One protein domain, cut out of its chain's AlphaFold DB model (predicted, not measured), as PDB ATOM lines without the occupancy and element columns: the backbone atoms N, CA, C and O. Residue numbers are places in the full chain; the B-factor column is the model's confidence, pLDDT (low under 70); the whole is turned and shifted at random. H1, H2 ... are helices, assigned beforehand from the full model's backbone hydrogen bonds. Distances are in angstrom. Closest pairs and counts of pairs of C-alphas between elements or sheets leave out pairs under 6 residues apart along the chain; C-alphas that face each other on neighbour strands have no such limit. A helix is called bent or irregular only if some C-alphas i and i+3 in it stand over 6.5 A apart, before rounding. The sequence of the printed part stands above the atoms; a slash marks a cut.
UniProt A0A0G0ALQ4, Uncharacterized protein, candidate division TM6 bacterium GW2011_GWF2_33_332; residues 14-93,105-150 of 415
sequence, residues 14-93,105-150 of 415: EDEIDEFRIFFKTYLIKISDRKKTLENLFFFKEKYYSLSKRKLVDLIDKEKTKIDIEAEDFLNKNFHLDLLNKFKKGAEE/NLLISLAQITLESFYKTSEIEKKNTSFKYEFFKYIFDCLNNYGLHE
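AT A GLANCE: This is residues 14 to 93 and 105 to 150 of the 415 residues of an uncharacterized protein of candidate division TM6 bacterium GW2011_GWF2_33_332 (UniProt A0A0G0ALQ4). One very long helix, H5, makes the long axis; its later half packs along H2, and H2, H3 and H4 run back and forth lengthwise beside it in a loose four-helix bundle, while H1 stands across the end of the bundle where H5 ends. The opening stretch of H5 sticks out of this body as a bare arm, residues 106 to 117, with Asn 105 before it. The printed part has 126 residues with five named helices, H1 to H5 in that order, and no named strand, in the class all helix. The whole is loose, with a radius of gyration of the C-alphas of 17.6 A, and elongated, spanning 61 by 32 by 24 A.

IN THESE COORDINATES: Find C-alpha 14 at (114.182, -7.260, 60.322); from there H1 runs through residues 14 to 28, 20.2 A long. H1 is neither bent nor irregular, but only just: C-alphas 25 and 28 are 6.1 A apart. Next come H2, residues 34 to 53, 28.7 A; H3, residues 62 to 78, 24.5 A; and H4, residues 81 to 89, 12.2 A. Beyond the cut, look for C-alpha 106 at (63.057, -11.272, 37.703), where H5, residues 106 to 144, begins; it runs 56.2 A to C-alpha 144 at (117.683, 0.912, 42.842).

HOW THE PARTS SIT: Start at H1: it touches H5 about perpendicular, at 81 degrees, meeting residues 142 to 143 of H5 alone, and the closest C-alphas, those of Phe 24 and Cys 142, are 6.0 A apart. H2 touches H5 at a shallow tilt of 26 degrees, opposite ways, with residues 126 to 144 of H5 alone; look at the closest C-alphas, Tyr 48 and Tyr 133, 4.9 A apart. H2 and H3 form a helical hairpin at a shallow tilt of 27 degrees, closest at C-alphas 44 and 71, 6.8 A apart. H3 and H4 form another, at 26 degrees, where residues 72 to 76 of H3 alone touch H4; C-alphas 75 and 84 are closest, at 5.9 A. H4 and H5 are close but not clearly touching, with C-alphas 87 and 132 closest at 7.1 A. H3 and H5 are near each other, while H2 and H4 are apart. In H1, H2, H3, H4 and H5 every O i to N i+4 pair is within hydrogen-bond range.

THE WHOLE: The C-alphas farthest apart are those of Ser 32 and Asn 105, at 63.2 A. Without residues 105 to 117, which stand free, the body spans 41 by 30 by 23 A. Residues 94 to 104 are not printed, and C-alphas 93 and 105 are 31.3 A apart across the cut. Of the links that are printed whole, none is long. The mean pLDDT of the printed part is 91.1; look for values under 70 at residues 56 to 60, 91 and 93.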
ATOM      1  N   GLU A  14     113.059  -6.450  60.796       93.00
ATOM      2  CA  GLU A  14     114.182  -7.260  60.322       93.00
ATOM      3  C   GLU A  14     113.756  -8.319  59.299       93.00
ATOM      4  O   GLU A  14     114.453  -8.490  58.303       93.00
ATOM      5  N   ASP A  15     112.586  -8.946  59.464       93.19
ATOM      6  CA  ASP A  15     112.072  -9.918  58.486       93.19
ATOM      7  C   ASP A  15     111.850  -9.272  57.115       93.19
ATOM      8  O   ASP A  15     112.089  -9.887  56.077       93.19
ATOM      9  N   GLU A  16     111.386  -8.021  57.098       91.44
ATOM     10  CA  GLU A  16     111.201  -7.270  55.856       91.44
ATOM     11  C   GLU A  16     112.537  -6.913  55.200       91.44
ATOM     12  O   GLU A  16     112.678  -7.050  53.982       91.44
ATOM     13  N   ILE A  17     113.521  -6.484  56.001       94.69
ATOM     14  CA  ILE A  17     114.876  -6.192  55.525       94.69
ATOM     15  C   ILE A  17     115.491  -7.450  54.899       94.69
ATOM     16  O   ILE A  17     116.032  -7.388  53.790       94.69
ATOM     17  N   ASP A  18     115.382  -8.594  55.575       95.25
ATOM     18  CA  ASP A  18     115.918  -9.860  55.084       95.25
ATOM     19  C   ASP A  18     115.175 -10.361  53.842       95.25
ATOM     20  O   ASP A  18     115.816 -10.799  52.886       95.25
ATOM     21  N   GLU A  19     113.849 -10.227  53.783       93.81
ATOM     22  CA  GLU A  19     113.067 -10.573  52.594       93.81
ATOM     23  C   GLU A  19     113.485  -9.739  51.372       93.81
ATOM     24  O   GLU A  19     113.705 -10.295  50.294       93.81
ATOM     25  N   PHE A  20     113.669  -8.427  51.545       94.81
ATOM     26  CA  PHE A  20     114.123  -7.504  50.497       94.81
ATOM     27  C   PHE A  20     115.515  -7.872  49.968       94.81
ATOM     28  O   PHE A  20     115.768  -7.935  48.760       94.81
ATOM     29  N   ARG A  21     116.418  -8.202  50.890       96.50
ATOM     30  CA  ARG A  21     117.789  -8.618  50.606       96.50
ATOM     31  C   ARG A  21     117.855  -9.955  49.869       96.50
ATOM     32  O   ARG A  21     118.559 -10.077  48.863       96.50
ATOM     33  N   ILE A  22     117.123 -10.958  50.358       95.81
ATOM     34  CA  ILE A  22     117.025 -12.289  49.743       95.81
ATOM     35  C   ILE A  22     116.414 -12.170  48.349       95.81
ATOM     36  O   ILE A  22     116.923 -12.781  47.407       95.81
ATOM     37  N   PHE A  23     115.372 -11.352  48.188       96.12
ATOM     38  CA  PHE A  23     114.750 -11.107  46.893       96.12
ATOM     39  C   PHE A  23     115.753 -10.547  45.884       96.12
ATOM     40  O   PHE A  23     115.897 -11.101  44.793       96.12
ATOM     41  N   PHE A  24     116.507  -9.510  46.258       96.81
ATOM     42  CA  PHE A  24     117.522  -8.936  45.379       96.81
ATOM     43  C   PHE A  24     118.584  -9.966  44.970       96.81
ATOM     44  O   PHE A  24     118.861 -10.131  43.779       96.81
ATOM     45  N   LYS A  25     119.141 -10.707  45.937       95.81
ATOM     46  CA  LYS A  25     120.153 -11.742  45.665       95.81
ATOM     47  C   LYS A  25     119.625 -12.857  44.761       95.81
ATOM     48  O   LYS A  25     120.368 -13.357  43.925       95.81
ATOM     49  N   THR A  26     118.359 -13.230  44.920       95.38
ATOM     50  CA  THR A  26     117.748 -14.330  44.166       95.38
ATOM     51  C   THR A  26     117.399 -13.913  42.740       95.38
ATOM     52  O   THR A  26     117.719 -14.635  41.800       95.38
ATOM     53  N   TYR A  27     116.759 -12.753  42.564       95.75
ATOM     54  CA  TYR A  27     116.117 -12.401  41.292       95.75
ATOM     55  C   TYR A  27     116.818 -11.289  40.509       95.75
ATOM     56  O   TYR A  27     116.607 -11.193  39.303       95.75
ATOM     57  N   LEU A  28     117.616 -10.435  41.159       95.88
ATOM     58  CA  LEU A  28     118.032  -9.150  40.580       95.88
ATOM     59  C   LEU A  28     119.546  -8.969  40.448       95.88
ATOM     60  O   LEU A  28     119.997  -8.166  39.635       95.88
ATOM     61  N   ILE A  29     120.351  -9.710  41.214       95.56
ATOM     62  CA  ILE A  29     121.806  -9.500  41.267       95.56
ATOM     63  C   ILE A  29     122.521  -9.722  39.922       95.56
ATOM     64  O   ILE A  29     123.584  -9.154  39.697       95.56
ATOM     65  N   LYS A  30     121.945 -10.539  39.028       95.69
ATOM     66  CA  LYS A  30     122.541 -10.909  37.731       95.69
ATOM     67  C   LYS A  30     122.127  -9.997  36.567       95.69
ATOM     68  O   LYS A  30     122.468 -10.296  35.427       95.69
ATOM     69  N   ILE A  31     121.384  -8.921  36.824       95.88
ATOM     70  CA  ILE A  31     120.950  -7.990  35.773       95.88
ATOM     71  C   ILE A  31     122.173  -7.244  35.226       95.88
ATOM     72  O   ILE A  31     122.843  -6.523  35.964       95.88
ATOM     73  N   SER A  32     122.452  -7.419  33.933       92.75
ATOM     74  CA  SER A  32     123.616  -6.844  33.249       92.75
ATOM     75  C   SER A  32     123.444  -5.352  32.953       92.75
ATOM     76  O   SER A  32     124.275  -4.543  33.357       92.75
ATOM     77  N   ASP A  33     122.346  -4.967  32.299       96.25
ATOM     78  CA  ASP A  33     122.016  -3.566  32.009       96.25
ATOM     79  C   ASP A  33     121.043  -3.009  33.054       96.25
ATOM     80  O   ASP A  33     119.819  -2.950  32.876       96.25
ATOM     81  N   ARG A  34     121.606  -2.619  34.200       95.06
ATOM     82  CA  ARG A  34     120.824  -2.113  35.330       95.06
ATOM     83  C   ARG A  34     120.103  -0.809  35.000       95.06
ATOM     84  O   ARG A  34     118.953  -0.649  35.397       95.06
ATOM     85  N   LYS A  35     120.770   0.116  34.302       96.12
ATOM     86  CA  LYS A  35     120.228   1.449  34.007       96.12
ATOM     87  C   LYS A  35     118.963   1.329  33.160       96.12
ATOM     88  O   LYS A  35     117.909   1.801  33.576       96.12
ATOM     89  N   LYS A  36     119.042   0.606  32.042       97.25
ATOM     90  CA  LYS A  36     117.892   0.373  31.162       97.25
ATOM     91  C   LYS A  36     116.775  -0.397  31.860       97.25
ATOM     92  O   LYS A  36     115.595  -0.114  31.668       97.25
ATOM     93  N   THR A  37     117.131  -1.370  32.700       97.50
ATOM     94  CA  THR A  37     116.142  -2.114  33.492       97.50
ATOM     95  C   THR A  37     115.399  -1.196  34.466       97.50
ATOM     96  O   THR A  37     114.179  -1.290  34.567       97.50
ATOM     97  N   LEU A  38     116.097  -0.277  35.141       97.06
ATOM     98  CA  LEU A  38     115.479   0.713  36.028       97.06
ATOM     99  C   LEU A  38     114.553   1.676  35.276       97.06
ATOM    100  O   LEU A  38     113.465   1.956  35.773       97.06
ATOM    101  N   GLU A  39     114.939   2.137  34.083       97.44
ATOM    102  CA  GLU A  39     114.098   2.993  33.231       97.44
ATOM    103  C   GLU A  39     112.782   2.291  32.851       97.44
ATOM    104  O   GLU A  39     111.702   2.857  33.026       97.44
ATOM    105  N   ASN A  40     112.850   1.024  32.429       97.94
ATOM    106  CA  ASN A  40     111.661   0.232  32.098       97.94
ATOM    107  C   ASN A  40     110.788  -0.060  33.329       97.94
ATOM    108  O   ASN A  40     109.565   0.069  33.272       97.94
ATOM    109  N   LEU A  41     111.396  -0.419  34.464       97.69
ATOM    110  CA  LEU A  41     110.666  -0.620  35.720       97.69
ATOM    111  C   LEU A  41     109.948   0.660  36.159       97.69
ATOM    112  O   LEU A  41     108.797   0.597  36.591       97.69
ATOM    113  N   PHE A  42     110.605   1.815  36.029       97.19
ATOM    114  CA  PHE A  42     110.002   3.112  36.315       97.19
ATOM    115  C   PHE A  42     108.816   3.390  35.386       97.19
ATOM    116  O   PHE A  42     107.746   3.752  35.871       97.19
ATOM    117  N   PHE A  43     108.965   3.141  34.082       97.44
ATOM    118  CA  PHE A  43     107.882   3.281  33.108       97.44
ATOM    119  C   PHE A  43     106.637   2.463  33.494       97.44
ATOM    120  O   PHE A  43     105.546   3.028  33.611       97.44
ATOM    121  N   PHE A  44     106.787   1.159  33.759       97.88
ATOM    122  CA  PHE A  44     105.651   0.312  34.140       97.88
ATOM    123  C   PHE A  44     105.048   0.725  35.483       97.88
ATOM    124  O   PHE A  44     103.824   0.781  35.618       97.88
ATOM    125  N   LYS A  45     105.887   1.081  36.462       96.94
ATOM    126  CA  LYS A  45     105.444   1.605  37.758       96.94
ATOM    127  C   LYS A  45     104.529   2.826  37.579       96.94
ATOM    128  O   LYS A  45     103.418   2.826  38.102       96.94
ATOM    129  N   GLU A  46     104.945   3.833  36.813       97.19
ATOM    130  CA  GLU A  46     104.142   5.047  36.592       97.19
ATOM    131  C   GLU A  46     102.850   4.761  35.809       97.19
ATOM    132  O   GLU A  46     101.784   5.293  36.134       97.19
ATOM    133  N   LYS A  47     102.900   3.858  34.819       96.44
ATOM    134  CA  LYS A  47     101.714   3.445  34.056       96.44
ATOM    135  C   LYS A  47     100.662   2.767  34.935       96.44
ATOM    136  O   LYS A  47      99.500   3.176  34.907       96.44
ATOM    137  N   TYR A  48     101.045   1.799  35.769       95.69
ATOM    138  CA  TYR A  48     100.099   1.164  36.695       95.69
ATOM    139  C   TYR A  48      99.620   2.111  37.797       95.69
ATOM    140  O   TYR A  48      98.455   2.032  38.193       95.69
ATOM    141  N   TYR A  49     100.462   3.040  38.263       94.75
ATOM    142  CA  TYR A  49     100.030   4.079  39.198       94.75
ATOM    143  C   TYR A  49      98.906   4.926  38.594       94.75
ATOM    144  O   TYR A  49      97.842   5.050  39.202       94.75
ATOM    145  N   SER A  50      99.100   5.430  37.371       93.69
ATOM    146  CA  SER A  50      98.086   6.201  36.643       93.69
ATOM    147  C   SER A  50      96.787   5.410  36.473       93.69
ATOM    148  O   SER A  50      95.716   5.903  36.834       93.69
ATOM    149  N   LEU A  51      96.874   4.150  36.027       92.38
ATOM    150  CA  LEU A  51      95.710   3.271  35.875       92.38
ATOM    151  C   LEU A  51      94.972   3.040  37.204       92.38
ATOM    152  O   LEU A  51      93.744   3.035  37.226       92.38
ATOM    153  N   SER A  52      95.687   2.911  38.326       89.94
ATOM    154  CA  SER A  52      95.076   2.696  39.649       89.94
ATOM    155  C   SER A  52      94.268   3.896  40.165       89.94
ATOM    156  O   SER A  52      93.446   3.745  41.074       89.94
ATOM    157  N   LYS A  53      94.504   5.088  39.598       90.62
ATOM    158  CA  LYS A  53      93.836   6.346  39.958       90.62
ATOM    159  C   LYS A  53      92.631   6.671  39.071       90.62
ATOM    160  O   LYS A  53      91.852   7.546  39.448       90.62
ATOM    161  N   ARG A  54      92.466   5.998  37.926       89.31
ATOM    162  CA  ARG A  54      91.332   6.219  37.011       89.31
ATOM    163  C   ARG A  54      90.001   5.790  37.646       89.31
ATOM    164  O   ARG A  54      89.960   4.964  38.562       89.31
ATOM    165  N   LYS A  55      88.900   6.383  37.168       83.69
ATOM    166  CA  LYS A  55      87.536   6.007  37.572       83.69
ATOM    167  C   LYS A  55      87.168   4.643  36.974       83.69
ATOM    168  O   LYS A  55      87.685   4.258  35.933       83.69
ATOM    169  N   LEU A  56      86.252   3.931  37.638       68.06
ATOM    170  CA  LEU A  56      85.859   2.553  37.304       68.06
ATOM    171  C   LEU A  56      85.449   2.345  35.833       68.06
ATOM    172  O   LEU A  56      85.769   1.317  35.248       68.06
ATOM    173  N   VAL A  57      84.736   3.312  35.251       64.56
ATOM    174  CA  VAL A  57      84.125   3.192  33.912       64.56
ATOM    175  C   VAL A  57      85.178   3.126  32.798       64.56
ATOM    176  O   VAL A  57      84.922   2.544  31.750       64.56
ATOM    177  N   ASP A  58      86.392   3.615  33.059       67.50
ATOM    178  CA  ASP A  58      87.463   3.716  32.065       67.50
ATOM    179  C   ASP A  58      88.416   2.502  32.081       67.50
ATOM    180  O   ASP A  58      89.430   2.515  31.394       67.50
ATOM    181  N   LEU A  59      88.158   1.468  32.901       59.44
ATOM    182  CA  LEU A  59      89.119   0.380  33.166       59.44
ATOM    183  C   LEU A  59      89.038  -0.818  32.204       59.44
ATOM    184  O   LEU A  59      89.954  -1.643  32.204       59.44
ATOM    185  N   ILE A  60      88.006  -0.912  31.357       63.00
ATOM    186  CA  ILE A  60      87.926  -1.909  30.270       63.00
ATOM    187  C   ILE A  60      88.659  -1.340  29.047       63.00
ATOM    188  O   ILE A  60      88.081  -1.073  27.994       63.00
ATOM    189  N   ASP A  61      89.945  -1.058  29.238       73.69
ATOM    190  CA  ASP A  61      90.743  -0.268  28.310       73.69
ATOM    191  C   ASP A  61      91.700  -1.158  27.506       73.69
ATOM    192  O   ASP A  61      92.463  -1.966  28.054       73.69
ATOM    193  N   LYS A  62      91.707  -0.962  26.184       87.00
ATOM    194  CA  LYS A  62      92.723  -1.528  25.285       87.00
ATOM    195  C   LYS A  62      94.132  -1.107  25.723       87.00
ATOM    196  O   LYS A  62      95.069  -1.886  25.557       87.00
ATOM    197  N   GLU A  63      94.278   0.082  26.322       90.00
ATOM    198  CA  GLU A  63      95.552   0.569  26.860       90.00
ATOM    199  C   GLU A  63      96.090  -0.349  27.966       90.00
ATOM    200  O   GLU A  63      97.258  -0.735  27.926       90.00
ATOM    201  N   LYS A  64      95.247  -0.758  28.922       91.38
ATOM    202  CA  LYS A  64      95.675  -1.633  30.023       91.38
ATOM    203  C   LYS A  64      96.134  -2.993  29.511       91.38
ATOM    204  O   LYS A  64      97.184  -3.470  29.924       91.38
ATOM    205  N   THR A  65      95.371  -3.592  28.596       91.56
ATOM    206  CA  THR A  65      95.725  -4.894  28.003       91.56
ATOM    207  C   THR A  65      97.081  -4.818  27.302       91.56
ATOM    208  O   THR A  65      97.918  -5.701  27.468       91.56
ATOM    209  N   LYS A  66      97.334  -3.726  26.572       94.94
ATOM    210  CA  LYS A  66      98.631  -3.471  25.940       94.94
ATOM    211  C   LYS A  66      99.760  -3.352  26.971       94.94
ATOM    212  O   LYS A  66     100.786  -4.001  26.805       94.94
ATOM    213  N   ILE A  67      99.559  -2.572  28.038       95.62
ATOM    214  CA  ILE A  67     100.547  -2.415  29.121       95.62
ATOM    215  C   ILE A  67     100.836  -3.760  29.798       95.62
ATOM    216  O   ILE A  67     101.990  -4.052  30.087       95.62
ATOM    217  N   ASP A  68      99.812  -4.586  30.024       94.44
ATOM    218  CA  ASP A  68      99.961  -5.916  30.617       94.44
ATOM    219  C   ASP A  68     100.821  -6.840  29.745       94.44
ATOM    220  O   ASP A  68     101.732  -7.480  30.266       94.44
ATOM    221  N   ILE A  69     100.594  -6.858  28.429       95.88
ATOM    222  CA  ILE A  69     101.404  -7.640  27.481       95.88
ATOM    223  C   ILE A  69     102.857  -7.144  27.473       95.88
ATOM    224  O   ILE A  69     103.781  -7.938  27.633       95.88
ATOM    225  N   GLU A  70     103.069  -5.830  27.355       97.62
ATOM    226  CA  GLU A  70     104.414  -5.235  27.359       97.62
ATOM    227  C   GLU A  70     105.164  -5.513  28.674       97.62
ATOM    228  O   GLU A  70     106.366  -5.792  28.665       97.62
ATOM    229  N   ALA A  71     104.457  -5.465  29.807       97.44
ATOM    230  CA  ALA A  71     104.999  -5.766  31.125       97.44
ATOM    231  C   ALA A  71     105.401  -7.240  31.253       97.44
ATOM    232  O   ALA A  71     106.478  -7.535  31.777       97.44
ATOM    233  N   GLU A  72     104.568  -8.168  30.774       96.94
ATOM    234  CA  GLU A  72     104.880  -9.599  30.775       96.94
ATOM    235  C   GLU A  72     106.087  -9.921  29.896       96.94
ATOM    236  O   GLU A  72     106.999 -10.612  30.356       96.94
ATOM    237  N   ASP A  73     106.137  -9.376  28.682       97.69
ATOM    238  CA  ASP A  73     107.261  -9.555  27.762       97.69
ATOM    239  C   ASP A  73     108.560  -9.010  28.364       97.69
ATOM    240  O   ASP A  73     109.608  -9.668  28.328       97.69
ATOM    241  N   PHE A  74     108.498  -7.828  28.982       97.44
ATOM    242  CA  PHE A  74     109.628  -7.246  29.694       97.44
ATOM    243  C   PHE A  74     110.095  -8.134  30.855       97.44
ATOM    244  O   PHE A  74     111.299  -8.389  30.977       97.44
ATOM    245  N   LEU A  75     109.170  -8.620  31.689       96.62
ATOM    246  CA  LEU A  75     109.498  -9.481  32.825       96.62
ATOM    247  C   LEU A  75     110.109 -10.811  32.365       96.62
ATOM    248  O   LEU A  75     111.132 -11.229  32.902       96.62
ATOM    249  N   ASN A  76     109.526 -11.433  31.340       96.38
ATOM    250  CA  ASN A  76     109.989 -12.696  30.771       96.38
ATOM    251  C   ASN A  76     111.396 -12.579  30.164       96.38
ATOM    252  O   ASN A  76     112.218 -13.481  30.297       96.38
ATOM    253  N   LYS A  77     111.693 -11.449  29.514       96.81
ATOM    254  CA  LYS A  77     112.987 -11.218  28.863       96.81
ATOM    255  C   LYS A  77     114.121 -10.926  29.846       96.81
ATOM    256  O   LYS A  77     115.264 -11.274  29.562       96.81
ATOM    257  N   ASN A  78     113.835 -10.234  30.950       95.62
ATOM    258  CA  ASN A  78     114.878  -9.657  31.809       95.62
ATOM    259  C   ASN A  78     115.010 -10.330  33.182       95.62
ATOM    260  O   ASN A  78     115.991 -10.076  33.881       95.62
ATOM    261  N   PHE A  79     114.056 -11.172  33.591       95.50
ATOM    262  CA  PHE A  79     114.025 -11.756  34.932       95.50
ATOM    263  C   PHE A  79     113.738 -13.262  34.906       95.50
ATOM    264  O   PHE A  79     113.321 -13.828  33.901       95.50
ATOM    265  N   HIS A  80     113.967 -13.924  36.043       94.88
ATOM    266  CA  HIS A  80     113.663 -15.346  36.211       94.88
ATOM    267  C   HIS A  80     112.155 -15.624  36.076       94.88
ATOM    268  O   HIS A  80     111.337 -14.834  36.555       94.88
ATOM    269  N   LEU A  81     111.790 -16.787  35.519       95.19
ATOM    270  CA  LEU A  81     110.396 -17.188  35.273       95.19
ATOM    271  C   LEU A  81     109.520 -17.134  36.540       95.19
ATOM    272  O   LEU A  81     108.350 -16.767  36.482       95.19
ATOM    273  N   ASP A  82     110.095 -17.412  37.711       94.62
ATOM    274  CA  ASP A  82     109.387 -17.305  38.994       94.62
ATOM    275  C   ASP A  82     108.864 -15.897  39.290       94.62
ATOM    276  O   ASP A  82     107.836 -15.744  39.955       94.62
ATOM    277  N   LEU A  83     109.560 -14.856  38.822       93.75
ATOM    278  CA  LEU A  83     109.129 -13.478  39.013       93.75
ATOM    279  C   LEU A  83     107.916 -13.163  38.132       93.75
ATOM    280  O   LEU A  83     106.952 -12.573  38.621       93.75
ATOM    281  N   LEU A  84     107.917 -13.646  36.887       94.56
ATOM    282  CA  LEU A  84     106.754 -13.586  36.002       94.56
ATOM    283  C   LEU A  84     105.567 -14.363  36.594       94.56
ATOM    284  O   LEU A  84     104.449 -13.857  36.636       94.56
ATOM    285  N   ASN A  85     105.808 -15.554  37.142       94.19
ATOM    286  CA  ASN A  85     104.764 -16.345  37.797       94.19
ATOM    287  C   ASN A  85     104.178 -15.623  39.021       94.19
ATOM    288  O   ASN A  85     102.968 -15.665  39.244       94.19
ATOM    289  N   LYS A  86     105.004 -14.919  39.809       92.94
ATOM    290  CA  LYS A  86     104.531 -14.070  40.920       92.94
ATOM    291  C   LYS A  86     103.696 -12.888  40.427       92.94
ATOM    292  O   LYS A  86     102.689 -12.580  41.062       92.94
ATOM    293  N   PHE A  87     104.098 -12.262  39.321       93.12
ATOM    294  CA  PHE A  87     103.348 -11.180  38.686       93.12
ATOM    295  C   PHE A  87     101.956 -11.649  38.241       93.12
ATOM    296  O   PHE A  87     100.963 -11.020  38.596       93.12
ATOM    297  N   LYS A  88     101.873 -12.804  37.566       91.94
ATOM    298  CA  LYS A  88     100.606 -13.404  37.112       91.94
ATOM    299  C   LYS A  88      99.710 -13.834  38.273       91.94
ATOM    300  O   LYS A  88      98.540 -13.478  38.323       91.94
ATOM    301  N   LYS A  89     100.270 -14.534  39.265       88.19
ATOM    302  CA  LYS A  89      99.506 -15.087  40.395       88.19
ATOM    303  C   LYS A  89      98.863 -14.023  41.287       88.19
ATOM    304  O   LYS A  89      97.818 -14.278  41.874       88.19
ATOM    305  N   GLY A  90      99.473 -12.844  41.419       74.94
ATOM    306  CA  GLY A  90      98.886 -11.754  42.203       74.94
ATOM    307  C   GLY A  90      97.587 -11.187  41.622       74.94
ATOM    308  O   GLY A  90      96.865 -10.509  42.349       74.94
ATOM    309  N   ALA A  91      97.279 -11.494  40.356       64.12
ATOM    310  CA  ALA A  91      96.038 -11.107  39.690       64.12
ATOM    311  C   ALA A  91      94.857 -12.050  39.991       64.12
ATOM    312  O   ALA A  91      93.702 -11.663  39.826       64.12
ATOM    313  N   GLU A  92      95.119 -13.278  40.440       74.19
ATOM    314  CA  GLU A  92      94.094 -14.306  40.626       74.19
ATOM    315  C   GLU A  92      93.553 -14.286  42.070       74.19
ATOM    316  O   GLU A  92      93.967 -15.074  42.926       74.19
ATOM    317  N   GLU A  93      92.610 -13.386  42.378       69.19
ATOM    318  CA  GLU A  93      91.783 -13.559  43.583       69.19
ATOM    319  C   GLU A  93      90.878 -14.791  43.398       69.19
ATOM    320  O   GLU A  93      90.240 -14.981  42.360       69.19
ATOM    321  N   ASN A 105      60.807 -10.497  41.680       83.31
ATOM    322  CA  ASN A 105      60.899  -9.683  40.448       83.31
ATOM    323  C   ASN A 105      62.161  -9.979  39.624       83.31
ATOM    324  O   ASN A 105      63.264  -9.498  39.903       83.31
ATOM    325  N   LEU A 106      61.981 -10.774  38.564       81.44
ATOM    326  CA  LEU A 106      63.057 -11.272  37.703       81.44
ATOM    327  C   LEU A 106      63.881 -10.145  37.058       81.44
ATOM    328  O   LEU A 106      65.102 -10.239  36.995       81.44
ATOM    329  N   LEU A 107      63.249  -9.062  36.599       83.44
ATOM    330  CA  LEU A 107      63.970  -7.974  35.928       83.44
ATOM    331  C   LEU A 107      64.806  -7.145  36.909       83.44
ATOM    332  O   LEU A 107      65.956  -6.821  36.616       83.44
ATOM    333  N   ILE A 108      64.254  -6.843  38.087       83.94
ATOM    334  CA  ILE A 108      64.970  -6.098  39.132       83.94
ATOM    335  C   ILE A 108      66.148  -6.926  39.653       83.94
ATOM    336  O   ILE A 108      67.262  -6.408  39.750       83.94
ATOM    337  N   SER A 109      65.937  -8.219  39.911       82.69
ATOM    338  CA  SER A 109      67.007  -9.115  40.360       82.69
ATOM    339  C   SER A 109      68.112  -9.277  39.309       82.69
ATOM    340  O   SER A 109      69.289  -9.220  39.657       82.69
ATOM    341  N   LEU A 110      67.785  -9.384  38.015       83.12
ATOM    342  CA  LEU A 110      68.788  -9.418  36.939       83.12
ATOM    343  C   LEU A 110      69.599  -8.117  36.840       83.12
ATOM    344  O   LEU A 110      70.821  -8.169  36.671       83.12
ATOM    345  N   ALA A 111      68.950  -6.956  36.968       85.06
ATOM    346  CA  ALA A 111      69.631  -5.662  36.958       85.06
ATOM    347  C   ALA A 111      70.581  -5.512  38.157       85.06
ATOM    348  O   ALA A 111      71.736  -5.122  37.982       85.06
ATOM    349  N   GLN A 112      70.131  -5.892  39.357       85.88
ATOM    350  CA  GLN A 112      70.952  -5.895  40.571       85.88
ATOM    351  C   GLN A 112      72.151  -6.839  40.443       85.88
ATOM    352  O   GLN A 112      73.280  -6.417  40.676       85.88
ATOM    353  N   ILE A 113      71.939  -8.073  39.973       86.38
ATOM    354  CA  ILE A 113      73.017  -9.050  39.749       86.38
ATOM    355  C   ILE A 113      74.053  -8.509  38.758       86.38
ATOM    356  O   ILE A 113      75.257  -8.677  38.962       86.38
ATOM    357  N   THR A 114      73.603  -7.858  37.685       85.62
ATOM    358  CA  THR A 114      74.500  -7.280  36.676       85.62
ATOM    359  C   THR A 114      75.324  -6.138  37.268       85.62
ATOM    360  O   THR A 114      76.539  -6.089  37.070       85.62
ATOM    361  N   LEU A 115      74.688  -5.256  38.043       86.19
ATOM    362  CA  LEU A 115      75.343  -4.132  38.701       86.19
ATOM    363  C   LEU A 115      76.364  -4.597  39.754       86.19
ATOM    364  O   LEU A 115      77.505  -4.137  39.752       86.19
ATOM    365  N   GLU A 116      75.996  -5.551  40.609       88.06
ATOM    366  CA  GLU A 116      76.901  -6.167  41.587       88.06
ATOM    367  C   GLU A 116      78.081  -6.865  40.907       88.06
ATOM    368  O   GLU A 116      79.227  -6.720  41.337       88.06
ATOM    369  N   SER A 117      77.826  -7.590  39.813       85.75
ATOM    370  CA  SER A 117      78.874  -8.231  39.017       85.75
ATOM    371  C   SER A 117      79.834  -7.202  38.419       85.75
ATOM    372  O   SER A 117      81.049  -7.418  38.431       85.75
ATOM    373  N   PHE A 118      79.316  -6.074  37.928       86.50
ATOM    374  CA  PHE A 118      80.125  -4.978  37.399       86.50
ATOM    375  C   PHE A 118      81.004  -4.348  38.490       86.50
ATOM    376  O   PHE A 118      82.220  -4.244  38.309       86.50
ATOM    377  N   TYR A 119      80.429  -4.005  39.648       86.50
ATOM    378  CA  TYR A 119      81.187  -3.453  40.774       86.50
ATOM    379  C   TYR A 119      82.265  -4.416  41.265       86.50
ATOM    380  O   TYR A 119      83.423  -4.017  41.387       86.50
ATOM    381  N   LYS A 120      81.923  -5.694  41.469       87.62
ATOM    382  CA  LYS A 120      82.876  -6.720  41.909       87.62
ATOM    383  C   LYS A 120      84.027  -6.882  40.919       87.62
ATOM    384  O   LYS A 120      85.185  -6.884  41.329       87.62
ATOM    385  N   THR A 121      83.723  -6.979  39.623       85.62
ATOM    386  CA  THR A 121      84.745  -7.078  38.566       85.62
ATOM    387  C   THR A 121      85.669  -5.871  38.612       85.62
ATOM    388  O   THR A 121      86.888  -6.008  38.607       85.62
ATOM    389  N   SER A 122      85.104  -4.674  38.740       85.25
ATOM    390  CA  SER A 122      85.915  -3.472  38.744       85.25
ATOM    391  C   SER A 122      86.743  -3.283  40.021       85.25
ATOM    392  O   SER A 122      87.836  -2.718  39.945       85.25
ATOM    393  N   GLU A 123      86.270  -3.736  41.181       87.25
ATOM    394  CA  GLU A 123      87.082  -3.767  42.402       87.25
ATOM    395  C   GLU A 123      88.260  -4.731  42.269       87.25
ATOM    396  O   GLU A 123      89.383  -4.369  42.629       87.25
ATOM    397  N   ILE A 124      88.024  -5.922  41.709       87.12
ATOM    398  CA  ILE A 124      89.079  -6.895  41.397       87.12
ATOM    399  C   ILE A 124      90.107  -6.256  40.462       87.12
ATOM    400  O   ILE A 124      91.304  -6.290  40.746       87.12
ATOM    401  N   GLU A 125      89.659  -5.583  39.402       87.50
ATOM    402  CA  GLU A 125      90.556  -4.907  38.464       87.50
ATOM    403  C   GLU A 125      91.365  -3.784  39.119       87.50
ATOM    404  O   GLU A 125      92.561  -3.637  38.849       87.50
ATOM    405  N   LYS A 126      90.756  -3.009  40.021       88.56
ATOM    406  CA  LYS A 126      91.455  -1.965  40.775       88.56
ATOM    407  C   LYS A 126      92.514  -2.559  41.702       88.56
ATOM    408  O   LYS A 126      93.638  -2.053  41.746       88.56
ATOM    409  N   LYS A 127      92.185  -3.638  42.417       89.62
ATOM    410  CA  LYS A 127      93.139  -4.366  43.264       89.62
ATOM    411  C   LYS A 127      94.282  -4.957  42.443       89.62
ATOM    412  O   LYS A 127      95.432  -4.798  42.838       89.62
ATOM    413  N   ASN A 128      93.984  -5.568  41.297       90.81
ATOM    414  CA  ASN A 128      94.975  -6.132  40.384       90.81
ATOM    415  C   ASN A 128      95.939  -5.047  39.871       90.81
ATOM    416  O   ASN A 128      97.153  -5.166  40.007       90.81
ATOM    417  N   THR A 129      95.414  -3.920  39.386       92.31
ATOM    418  CA  THR A 129      96.236  -2.777  38.957       92.31
ATOM    419  C   THR A 129      97.093  -2.231  40.108       92.31
ATOM    420  O   THR A 129      98.282  -1.970  39.927       92.31
ATOM    421  N   SER A 130      96.523  -2.103  41.313       91.81
ATOM    422  CA  SER A 130      97.262  -1.668  42.505       91.81
ATOM    423  C   SER A 130      98.357  -2.659  42.901       91.81
ATOM    424  O   SER A 130      99.437  -2.236  43.307       91.81
ATOM    425  N   PHE A 131      98.104  -3.963  42.782       93.44
ATOM    426  CA  PHE A 131      99.104  -5.001  43.002       93.44
ATOM    427  C   PHE A 131     100.258  -4.858  42.011       93.44
ATOM    428  O   PHE A 131     101.410  -4.833  42.432       93.44
ATOM    429  N   LYS A 132      99.961  -4.724  40.712       95.31
ATOM    430  CA  LYS A 132     100.979  -4.581  39.662       95.31
ATOM    431  C   LYS A 132     101.841  -3.335  39.880       95.31
ATOM    432  O   LYS A 132     103.062  -3.422  39.767       95.31
ATOM    433  N   TYR A 133     101.237  -2.215  40.285       95.56
ATOM    434  CA  TYR A 133     101.974  -1.020  40.707       95.56
ATOM    435  C   TYR A 133     102.948  -1.310  41.859       95.56
ATOM    436  O   TYR A 133     104.145  -1.059  41.722       95.56
ATOM    437  N   GLU A 134     102.462  -1.867  42.975       94.81
ATOM    438  CA  GLU A 134     103.313  -2.165  44.137       94.81
ATOM    439  C   GLU A 134     104.391  -3.208  43.808       94.81
ATOM    440  O   GLU A 134     105.509  -3.123  44.310       94.81
ATOM    441  N   PHE A 135     104.097  -4.160  42.921       95.69
ATOM    442  CA  PHE A 135     105.053  -5.154  42.444       95.69
ATOM    443  C   PHE A 135     106.207  -4.511  41.664       95.69
ATOM    444  O   PHE A 135     107.375  -4.728  41.995       95.69
ATOM    445  N   PHE A 136     105.898  -3.675  40.665       97.06
ATOM    446  CA  PHE A 136     106.916  -2.953  39.898       97.06
ATOM    447  C   PHE A 136     107.698  -1.970  40.767       97.06
ATOM    448  O   PHE A 136     108.922  -1.900  40.656       97.06
ATOM    449  N   LYS A 137     107.018  -1.263  41.675       96.25
ATOM    450  CA  LYS A 137     107.656  -0.391  42.663       96.25
ATOM    451  C   LYS A 137     108.632  -1.167  43.548       96.25
ATOM    452  O   LYS A 137     109.767  -0.739  43.700       96.25
ATOM    453  N   TYR A 138     108.237  -2.324  44.073       96.19
ATOM    454  CA  TYR A 138     109.100  -3.145  44.921       96.19
ATOM    455  C   TYR A 138     110.357  -3.623  44.185       96.19
ATOM    456  O   TYR A 138     111.461  -3.529  44.725       96.19
ATOM    457  N   ILE A 139     110.215  -4.105  42.943       97.12
ATOM    458  CA  ILE A 139     111.365  -4.508  42.119       97.12
ATOM    459  C   ILE A 139     112.259  -3.302  41.834       97.12
ATOM    460  O   ILE A 139     113.479  -3.412  41.966       97.12
ATOM    461  N   PHE A 140     111.665  -2.161  41.475       97.38
ATOM    462  CA  PHE A 140     112.383  -0.912  41.250       97.38
ATOM    463  C   PHE A 140     113.171  -0.498  42.491       97.38
ATOM    464  O   PHE A 140     114.368  -0.271  42.386       97.38
ATOM    465  N   ASP A 141     112.551  -0.468  43.670       95.50
ATOM    466  CA  ASP A 141     113.201  -0.065  44.917       95.50
ATOM    467  C   ASP A 141     114.319  -1.045  45.306       95.50
ATOM    468  O   ASP A 141     115.412  -0.611  45.688       95.50
ATOM    469  N   CYS A 142     114.089  -2.357  45.154       96.75
ATOM    470  CA  CYS A 142     115.107  -3.394  45.351       96.75
ATOM    471  C   CYS A 142     116.302  -3.187  44.418       96.75
ATOM    472  O   CYS A 142     117.453  -3.194  44.864       96.75
ATOM    473  N   LEU A 143     116.039  -3.005  43.122       96.56
ATOM    474  CA  LEU A 143     117.076  -2.816  42.116       96.56
ATOM    475  C   LEU A 143     117.732  -1.441  42.229       96.56
ATOM    476  O   LEU A 143     118.903  -1.310  41.926       96.56
ATOM    477  N   ASN A 144     117.059  -0.397  42.683       96.31
ATOM    478  CA  ASN A 144     117.683   0.912  42.842       96.31
ATOM    479  C   ASN A 144     118.621   0.916  44.060       96.31
ATOM    480  O   ASN A 144     119.720   1.466  44.024       96.31
ATOM    481  N   ASN A 145     118.236   0.205  45.124       96.06
ATOM    482  CA  ASN A 145     118.983   0.168  46.377       96.06
ATOM    483  C   ASN A 145     119.892  -1.052  46.556       96.06
ATOM    484  O   ASN A 145     120.412  -1.251  47.648       96.06
ATOM    485  N   TYR A 146     120.122  -1.857  45.516       96.88
ATOM    486  CA  TYR A 146     120.999  -3.036  45.597       96.88
ATOM    487  C   TYR A 146     120.542  -4.049  46.662       96.88
ATOM    488  O   TYR A 146     121.360  -4.723  47.276       96.88
ATOM    489  N   GLY A 147     119.235  -4.139  46.921       96.31
ATOM    490  CA  GLY A 147     118.692  -4.982  47.988       96.31
ATOM    491  C   GLY A 147     118.933  -4.454  49.402       96.31
ATOM    492  O   GLY A 147     118.689  -5.182  50.362       96.31
ATOM    493  N   LEU A 148     119.398  -3.210  49.558       96.62
ATOM    494  CA  LEU A 148     119.426  -2.523  50.846       96.62
ATOM    495  C   LEU A 148     118.073  -1.871  51.102       96.62
ATOM    496  O   LEU A 148     117.693  -0.906  50.443       96.62
ATOM    497  N   HIS A 149     117.347  -2.396  52.078       96.38
ATOM    498  CA  HIS A 149     116.089  -1.803  52.499       96.38
ATOM    499  C   HIS A 149     116.336  -0.483  53.251       96.38
ATOM    500  O   HIS A 149     117.229  -0.402  54.094       96.38
ATOM    501  N   GLU A 150     115.522   0.547  53.013       93.38
ATOM    502  CA  GLU A 150     115.695   1.880  53.624       93.38
ATOM    503  C   GLU A 150     115.691   1.867  55.164       93.38
ATOM    504  O   GLU A 150     116.365   2.671  55.808       93.38
TER     505      GLU A 150